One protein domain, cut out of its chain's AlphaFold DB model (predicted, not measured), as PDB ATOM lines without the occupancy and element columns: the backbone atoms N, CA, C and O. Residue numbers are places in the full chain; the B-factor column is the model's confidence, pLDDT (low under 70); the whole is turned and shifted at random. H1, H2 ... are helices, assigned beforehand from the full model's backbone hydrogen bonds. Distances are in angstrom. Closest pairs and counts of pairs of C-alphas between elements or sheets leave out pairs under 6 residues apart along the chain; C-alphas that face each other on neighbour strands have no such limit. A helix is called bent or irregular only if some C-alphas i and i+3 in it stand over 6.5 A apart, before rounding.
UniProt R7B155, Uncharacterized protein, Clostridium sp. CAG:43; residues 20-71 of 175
ATOM      1  N   ALA A  20     218.744 169.204 128.006       68.12
ATOM      2  CA  ALA A  20     217.740 170.215 128.321       68.12
ATOM      3  C   ALA A  20     216.293 169.686 128.268       68.12
ATOM      4  O   ALA A  20     215.543 169.881 129.218       68.12
ATOM      5  N   LYS A  21     215.903 168.955 127.208       74.69
ATOM      6  CA  LYS A  21     214.538 168.407 127.089       74.69
ATOM      7  C   LYS A  21     214.262 167.284 128.083       74.69
ATOM      8  O   LYS A  21     213.139 167.148 128.555       74.69
ATOM      9  N   LYS A  22     215.263 166.457 128.399       80.62
ATOM     10  CA  LYS A  22     215.100 165.384 129.391       80.62
ATOM     11  C   LYS A  22     214.882 165.957 130.790       80.62
ATOM     12  O   LYS A  22     214.031 165.467 131.525       80.62
ATOM     13  N   ASP A  23     215.650 166.976 131.147       79.75
ATOM     14  CA  ASP A  23     215.598 167.589 132.472       79.75
ATOM     15  C   ASP A  23     214.279 168.334 132.682       79.75
ATOM     16  O   ASP A  23     213.662 168.184 133.733       79.75
ATOM     17  N   GLU A  24     213.798 169.034 131.651       86.25
ATOM     18  CA  GLU A  24     212.486 169.689 131.646       86.25
ATOM     19  C   GLU A  24     211.334 168.689 131.836       86.25
ATOM     20  O   GLU A  24     210.432 168.922 132.638       86.25
ATOM     21  N   LEU A  25     211.367 167.546 131.141       86.69
ATOM     22  CA  LEU A  25     210.334 166.513 131.281       86.69
ATOM     23  C   LEU A  25     210.348 165.858 132.665       86.69
ATOM     24  O   LEU A  25     209.287 165.587 133.219       86.69
ATOM     25  N   ILE A  26     211.533 165.619 133.237       85.06
ATOM     26  CA  ILE A  26     211.663 165.086 134.601       85.06
ATOM     27  C   ILE A  26     211.141 166.100 135.621       85.06
ATOM     28  O   ILE A  26     210.452 165.701 136.554       85.06
ATOM     29  N   ALA A  27     211.442 167.389 135.443       86.81
ATOM     30  CA  ALA A  27     210.936 168.450 136.308       86.81
ATOM     31  C   ALA A  27     209.403 168.524 136.257       86.81
ATOM     32  O   ALA A  27     208.765 168.443 137.301       86.81
ATOM     33  N   ARG A  28     208.805 168.540 135.056       89.50
ATOM     34  CA  ARG A  28     207.340 168.502 134.900       89.50
ATOM     35  C   ARG A  28     206.700 167.246 135.489       89.50
ATOM     36  O   ARG A  28     205.624 167.331 136.069       89.50
ATOM     37  N   LEU A  29     207.331 166.079 135.337       89.62
ATOM     38  CA  LEU A  29     206.816 164.843 135.928       89.62
ATOM     39  C   LEU A  29     206.893 164.886 137.459       89.62
ATOM     40  O   LEU A  29     205.952 164.453 138.113       89.62
ATOM     41  N   ALA A  30     207.970 165.434 138.027       88.25
ATOM     42  CA  ALA A  30     208.090 165.623 139.470       88.25
ATOM     43  C   ALA A  30     207.017 166.587 139.999       88.25
ATOM     44  O   ALA A  30     206.351 166.255 140.973       88.25
ATOM     45  N   GLU A  31     206.789 167.719 139.321       90.25
ATOM     46  CA  GLU A  31     205.713 168.668 139.649       90.25
ATOM     47  C   GLU A  31     204.331 168.003 139.603       90.25
ATOM     48  O   GLU A  31     203.517 168.196 140.503       90.25
ATOM     49  N   TYR A  32     204.071 167.183 138.580       89.19
ATOM     50  CA  TYR A  32     202.842 166.402 138.472       89.19
ATOM     51  C   TYR A  32     202.698 165.402 139.628       89.19
ATOM     52  O   TYR A  32     201.648 165.333 140.261       89.19
ATOM     53  N   GLU A  33     203.740 164.631 139.936       89.12
ATOM     54  CA  GLU A  33     203.726 163.641 141.020       89.12
ATOM     55  C   GLU A  33     203.547 164.287 142.396       89.12
ATOM     56  O   GLU A  33     202.859 163.724 143.249       89.12
ATOM     57  N   ASP A  34     204.107 165.480 142.598       91.44
ATOM     58  CA  ASP A  34     203.950 166.264 143.822       91.44
ATOM     59  C   ASP A  34     202.486 166.710 144.040       91.44
ATOM     60  O   ASP A  34     202.089 166.949 145.181       91.44
ATOM     61  N   THR A  35     201.636 166.737 142.997       90.31
ATOM     62  CA  THR A  35     200.178 166.936 143.163       90.31
ATOM     63  C   THR A  35     199.488 165.762 143.867       90.31
ATOM     64  O   THR A  35     198.389 165.922 144.400       90.31
ATOM     65  N   GLY A  36     200.098 164.569 143.855       92.50
ATOM     66  CA  GLY A  36     199.542 163.344 144.434       92.50
ATOM     67  C   GLY A  36     198.290 162.806 143.730       92.50
ATOM     68  O   GLY A  36     197.647 161.903 144.267       92.50
ATOM     69  N   LYS A  37     197.930 163.346 142.559       91.25
ATOM     70  CA  LYS A  37     196.720 162.983 141.813       91.25
ATOM     71  C   LYS A  37     197.003 162.007 140.679       91.25
ATOM     72  O   LYS A  37     198.037 162.071 140.011       91.25
ATOM     73  N   THR A  38     196.060 161.104 140.426       92.94
ATOM     74  CA  THR A  38     196.102 160.262 139.226       92.94
ATOM     75  C   THR A  38     195.624 161.040 137.995       92.94
ATOM     76  O   THR A  38     194.874 162.015 138.128       92.94
ATOM     77  N   PRO A  39     196.010 160.610 136.780       91.62
ATOM     78  CA  PRO A  39     195.534 161.257 135.561       91.62
ATOM     79  C   PRO A  39     194.005 161.229 135.462       91.62
ATOM     80  O   PRO A  39     193.394 162.173 134.977       91.62
ATOM     81  N   GLU A  40     193.375 160.159 135.948       93.31
ATOM     82  CA  GLU A  40     191.923 159.989 136.008       93.31
ATOM     83  C   GLU A  40     191.266 161.042 136.906       93.31
ATOM     84  O   GLU A  40     190.262 161.635 136.516       93.31
ATOM     85  N   GLU A  41     191.840 161.302 138.084       93.69
ATOM     86  CA  GLU A  41     191.338 162.322 139.009       93.69
ATOM     87  C   GLU A  41     191.452 163.721 138.405       93.69
ATOM     88  O   GLU A  41     190.503 164.498 138.485       93.69
ATOM     89  N   ILE A  42     192.577 164.034 137.754       93.25
ATOM     90  CA  ILE A  42     192.786 165.328 137.088       93.25
ATOM     91  C   ILE A  42     191.771 165.521 135.964       93.25
ATOM     92  O   ILE A  42     191.107 166.555 135.931       93.25
ATOM     93  N   ARG A  43     191.558 164.504 135.118       93.94
ATOM     94  CA  ARG A  43     190.509 164.549 134.085       93.94
ATOM     95  C   ARG A  43     189.117 164.759 134.689       93.94
ATOM     96  O   ARG A  43     188.322 165.515 134.139       93.94
ATOM     97  N   GLY A  44     188.824 164.134 135.831       95.12
ATOM     98  CA  GLY A  44     187.563 164.334 136.552       95.12
ATOM     99  C   GLY A  44     187.389 165.765 137.078       95.12
ATOM    100  O   GLY A  44     186.298 166.338 136.980       95.12
ATOM    101  N   PHE A  45     188.462 166.372 137.592       94.50
ATOM    102  CA  PHE A  45     188.458 167.777 138.005       94.50
ATOM    103  C   PHE A  45     188.265 168.717 136.814       94.50
ATOM    104  O   PHE A  45     187.440 169.625 136.901       94.50
ATOM    105  N   GLU A  46     188.959 168.483 135.701       95.06
ATOM    106  CA  GLU A  46     188.809 169.261 134.467       95.06
ATOM    107  C   GLU A  46     187.380 169.182 133.917       95.06
ATOM    108  O   GLU A  46     186.792 170.207 133.571       95.06
ATOM    109  N   GLU A  47     186.774 167.990 133.895       96.81
ATOM    110  CA  GLU A  47     185.388 167.819 133.456       96.81
ATOM    111  C   GLU A  47     184.406 168.564 134.371       96.81
ATOM    112  O   GLU A  47     183.481 169.228 133.893       96.81
ATOM    113  N   THR A  48     184.618 168.492 135.685       96.81
ATOM    114  CA  THR A  48     183.789 169.201 136.670       96.81
ATOM    115  C   THR A  48     183.933 170.714 136.517       96.81
ATOM    116  O   THR A  48     182.926 171.422 136.472       96.81
ATOM    117  N   ALA A  49     185.162 171.213 136.364       96.94
ATOM    118  CA  ALA A  49     185.439 172.624 136.118       96.94
ATOM    119  C   ALA A  49     184.780 173.099 134.815       96.94
ATOM    120  O   ALA A  49     184.134 174.147 134.799       96.94
ATOM    121  N   ARG A  50     184.846 172.294 133.747       96.94
ATOM    122  CA  ARG A  50     184.180 172.578 132.468       96.94
ATOM    123  C   ARG A  50     182.667 172.708 132.642       96.94
ATOM    124  O   ARG A  50     182.098 173.709 132.218       96.94
ATOM    125  N   LYS A  51     182.031 171.751 133.327       97.31
ATOM    126  CA  LYS A  51     180.587 171.786 133.628       97.31
ATOM    127  C   LYS A  51     180.204 173.006 134.469       97.31
ATOM    128  O   LYS A  51     179.156 173.605 134.235       97.31
ATOM    129  N   MET A  52     181.037 173.389 135.439       97.31
ATOM    130  CA  MET A  52     180.812 174.595 136.243       97.31
ATOM    131  C   MET A  52     180.873 175.856 135.384       97.31
ATOM    132  O   MET A  52     179.960 176.668 135.462       97.31
ATOM    133  N   VAL A  53     181.887 175.995 134.525       97.62
ATOM    134  CA  VAL A  53     182.012 177.140 133.609       97.62
ATOM    135  C   VAL A  53     180.815 177.217 132.659       97.62
ATOM    136  O   VAL A  53     180.230 178.288 132.506       97.62
ATOM    137  N   GLU A  54     180.397 176.092 132.073       97.31
ATOM    138  CA  GLU A  54     179.200 176.024 131.221       97.31
ATOM    139  C   GLU A  54     177.944 176.485 131.976       97.31
ATOM    140  O   GLU A  54     177.189 177.326 131.479       97.31
ATOM    141  N   ARG A  55     177.754 176.006 133.213       97.44
ATOM    142  CA  ARG A  55     176.638 176.425 134.072       97.44
ATOM    143  C   ARG A  55     176.703 177.913 134.413       97.44
ATOM    144  O   ARG A  55     175.677 178.582 134.357       97.44
ATOM    145  N   THR A  56     177.879 178.444 134.739       97.00
ATOM    146  CA  THR A  56     178.068 179.871 135.035       97.00
ATOM    147  C   THR A  56     177.738 180.740 133.825       97.00
ATOM    148  O   THR A  56     177.077 181.762 133.983       97.00
ATOM    149  N   ILE A  57     178.133 180.332 132.614       97.75
ATOM    150  CA  ILE A  57     177.794 181.050 131.377       97.75
ATOM    151  C   ILE A  57     176.277 181.042 131.146       97.75
ATOM    152  O   ILE A  57     175.714 182.084 130.808       97.75
ATOM    153  N   SER A  58     175.612 179.899 131.354       97.19
ATOM    154  CA  SER A  58     174.147 179.793 131.256       97.19
ATOM    155  C   SER A  58     173.449 180.727 132.241       97.19
ATOM    156  O   SER A  58     172.677 181.588 131.831       97.19
ATOM    157  N   LEU A  59     173.806 180.635 133.525       96.81
ATOM    158  CA  LEU A  59     173.236 181.475 134.577       96.81
ATOM    159  C   LEU A  59     173.502 182.961 134.332       96.81
ATOM    160  O   LEU A  59     172.635 183.785 134.591       96.81
ATOM    161  N   HIS A  60     174.672 183.325 133.803       94.81
ATOM    162  CA  HIS A  60     174.965 184.714 133.457       94.81
ATOM    163  C   HIS A  60     174.057 185.230 132.334       94.81
ATOM    164  O   HIS A  60     173.595 186.368 132.403       94.81
ATOM    165  N   ARG A  61     173.778 184.408 131.311       93.56
ATOM    166  CA  ARG A  61     172.820 184.764 130.253       93.56
ATOM    167  C   ARG A  61     171.406 184.904 130.800       93.56
ATOM    168  O   ARG A  61     170.746 185.882 130.471       93.56
ATOM    169  N   GLU A  62     170.964 183.964 131.629       92.75
ATOM    170  CA  GLU A  62     169.643 184.005 132.269       92.75
ATOM    171  C   GLU A  62     169.494 185.242 133.162       92.75
ATOM    172  O   GLU A  62     168.518 185.975 133.034       92.75
ATOM    173  N   LEU A  63     170.498 185.539 133.993       91.81
ATOM    174  CA  LEU A  63     170.506 186.720 134.855       91.81
ATOM    175  C   LEU A  63     170.447 188.013 134.040       91.81
ATOM    176  O   LEU A  63     169.679 188.907 134.376       91.81
ATOM    177  N   LYS A  64     171.232 188.114 132.959       86.56
ATOM    178  CA  LYS A  64     171.177 189.273 132.060       86.56
ATOM    179  C   LYS A  64     169.817 189.415 131.385       86.56
ATOM    180  O   LYS A  64     169.320 190.530 131.278       86.56
ATOM    181  N   ALA A  65     169.221 188.310 130.942       82.19
ATOM    182  CA  ALA A  65     167.890 188.328 130.346       82.19
ATOM    183  C   ALA A  65     166.834 188.796 131.357       82.19
ATOM    184  O   ALA A  65     165.967 189.588 131.001       82.19
ATOM    185  N   GLU A  66     166.925 188.370 132.620       82.44
ATOM    186  CA  GLU A  66     166.018 188.841 133.669       82.44
ATOM    187  C   GLU A  66     166.235 190.324 133.986       82.44
ATOM    188  O   GLU A  66     165.277 191.085 133.972       82.44
ATOM    189  N   GLN A  67     167.487 190.761 134.155       80.50
ATOM    190  CA  GLN A  67     167.815 192.174 134.389       80.50
ATOM    191  C   GLN A  67     167.321 193.081 133.260       80.50
ATOM    192  O   GLN A  67     166.806 194.162 133.524       80.50
ATOM    193  N   SER A  68     167.419 192.627 132.008       75.88
ATOM    194  CA  SER A  68     166.945 193.405 130.861       75.88
ATOM    195  C   SER A  68     165.428 193.629 130.853       75.88
ATOM    196  O   SER A  68     164.955 194.528 130.169       75.88
ATOM    197  N   LYS A  69     164.645 192.845 131.612       74.69
ATOM    198  CA  LYS A  69     163.194 193.071 131.745       74.69
ATOM    199  C   LYS A  69     162.864 194.261 132.643       74.69
ATOM    200  O   LYS A  69     161.813 194.868 132.460       74.69
ATOM    201  N   ASP A  70     163.738 194.572 133.598       80.25
ATOM    202  CA  ASP A  70     163.555 195.682 134.537       80.25
ATOM    203  C   ASP A  70     164.081 197.017 133.988       80.25
ATOM    204  O   ASP A  70     163.781 198.078 134.547       80.25
ATOM    205  N   GLU A  71     164.844 196.966 132.895       87.50
ATOM    206  CA  GLU A  71     165.424 198.123 132.227       87.50
ATOM    207  C   GLU A  71     164.391 198.855 131.362       87.50
ATOM    208  O   GLU A  71     163.551 198.251 130.694       87.50
TER     209      GLU A  71
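This is residues 20 to 71 of the 175 residues of an uncharacterized protein of Clostridium sp. CAG:43 (UniProt R7B155). One long helix, H2, makes most of the length, and a shorter helix, H1, sticks out from its first end at a wide angle, like an open L with a loop of residues 35 to 38 at the corner. Nothing packs on either arm. The printed part has 52 residues with two named helices, H1 then H2, and no named strand; its class is all helix. It is extended, with a radius of gyration of the C-alphas of 19.6 A and spans of 59 by 24 by 13 A.

H2, residues 39 to 70, and H1, residues 20 to 34, are apart, with no C-alpha of the one within 8 A of the other. A tight link of 4 residues joins them. Every O i to N i+4 pair is within hydrogen-bond range in H1, and 26 of 28 are in H2.

H2 runs 47.0 A from C-alpha 39 at (195.534, 161.257, 135.561) to C-alpha 70 at (163.555, 195.682, 134.537). H1 begins at C-alpha 20, at (217.740, 170.215, 128.321), and is 21.1 A long. Neither helix is bent.

The two C-alphas farthest apart, those of Ala 20 and Asp 70, are 60.2 A apart. Residues 20 to 71 stand free. The printed part has no cut. Mean pLDDT of the printed part is 90.0; residue 20 is under 70.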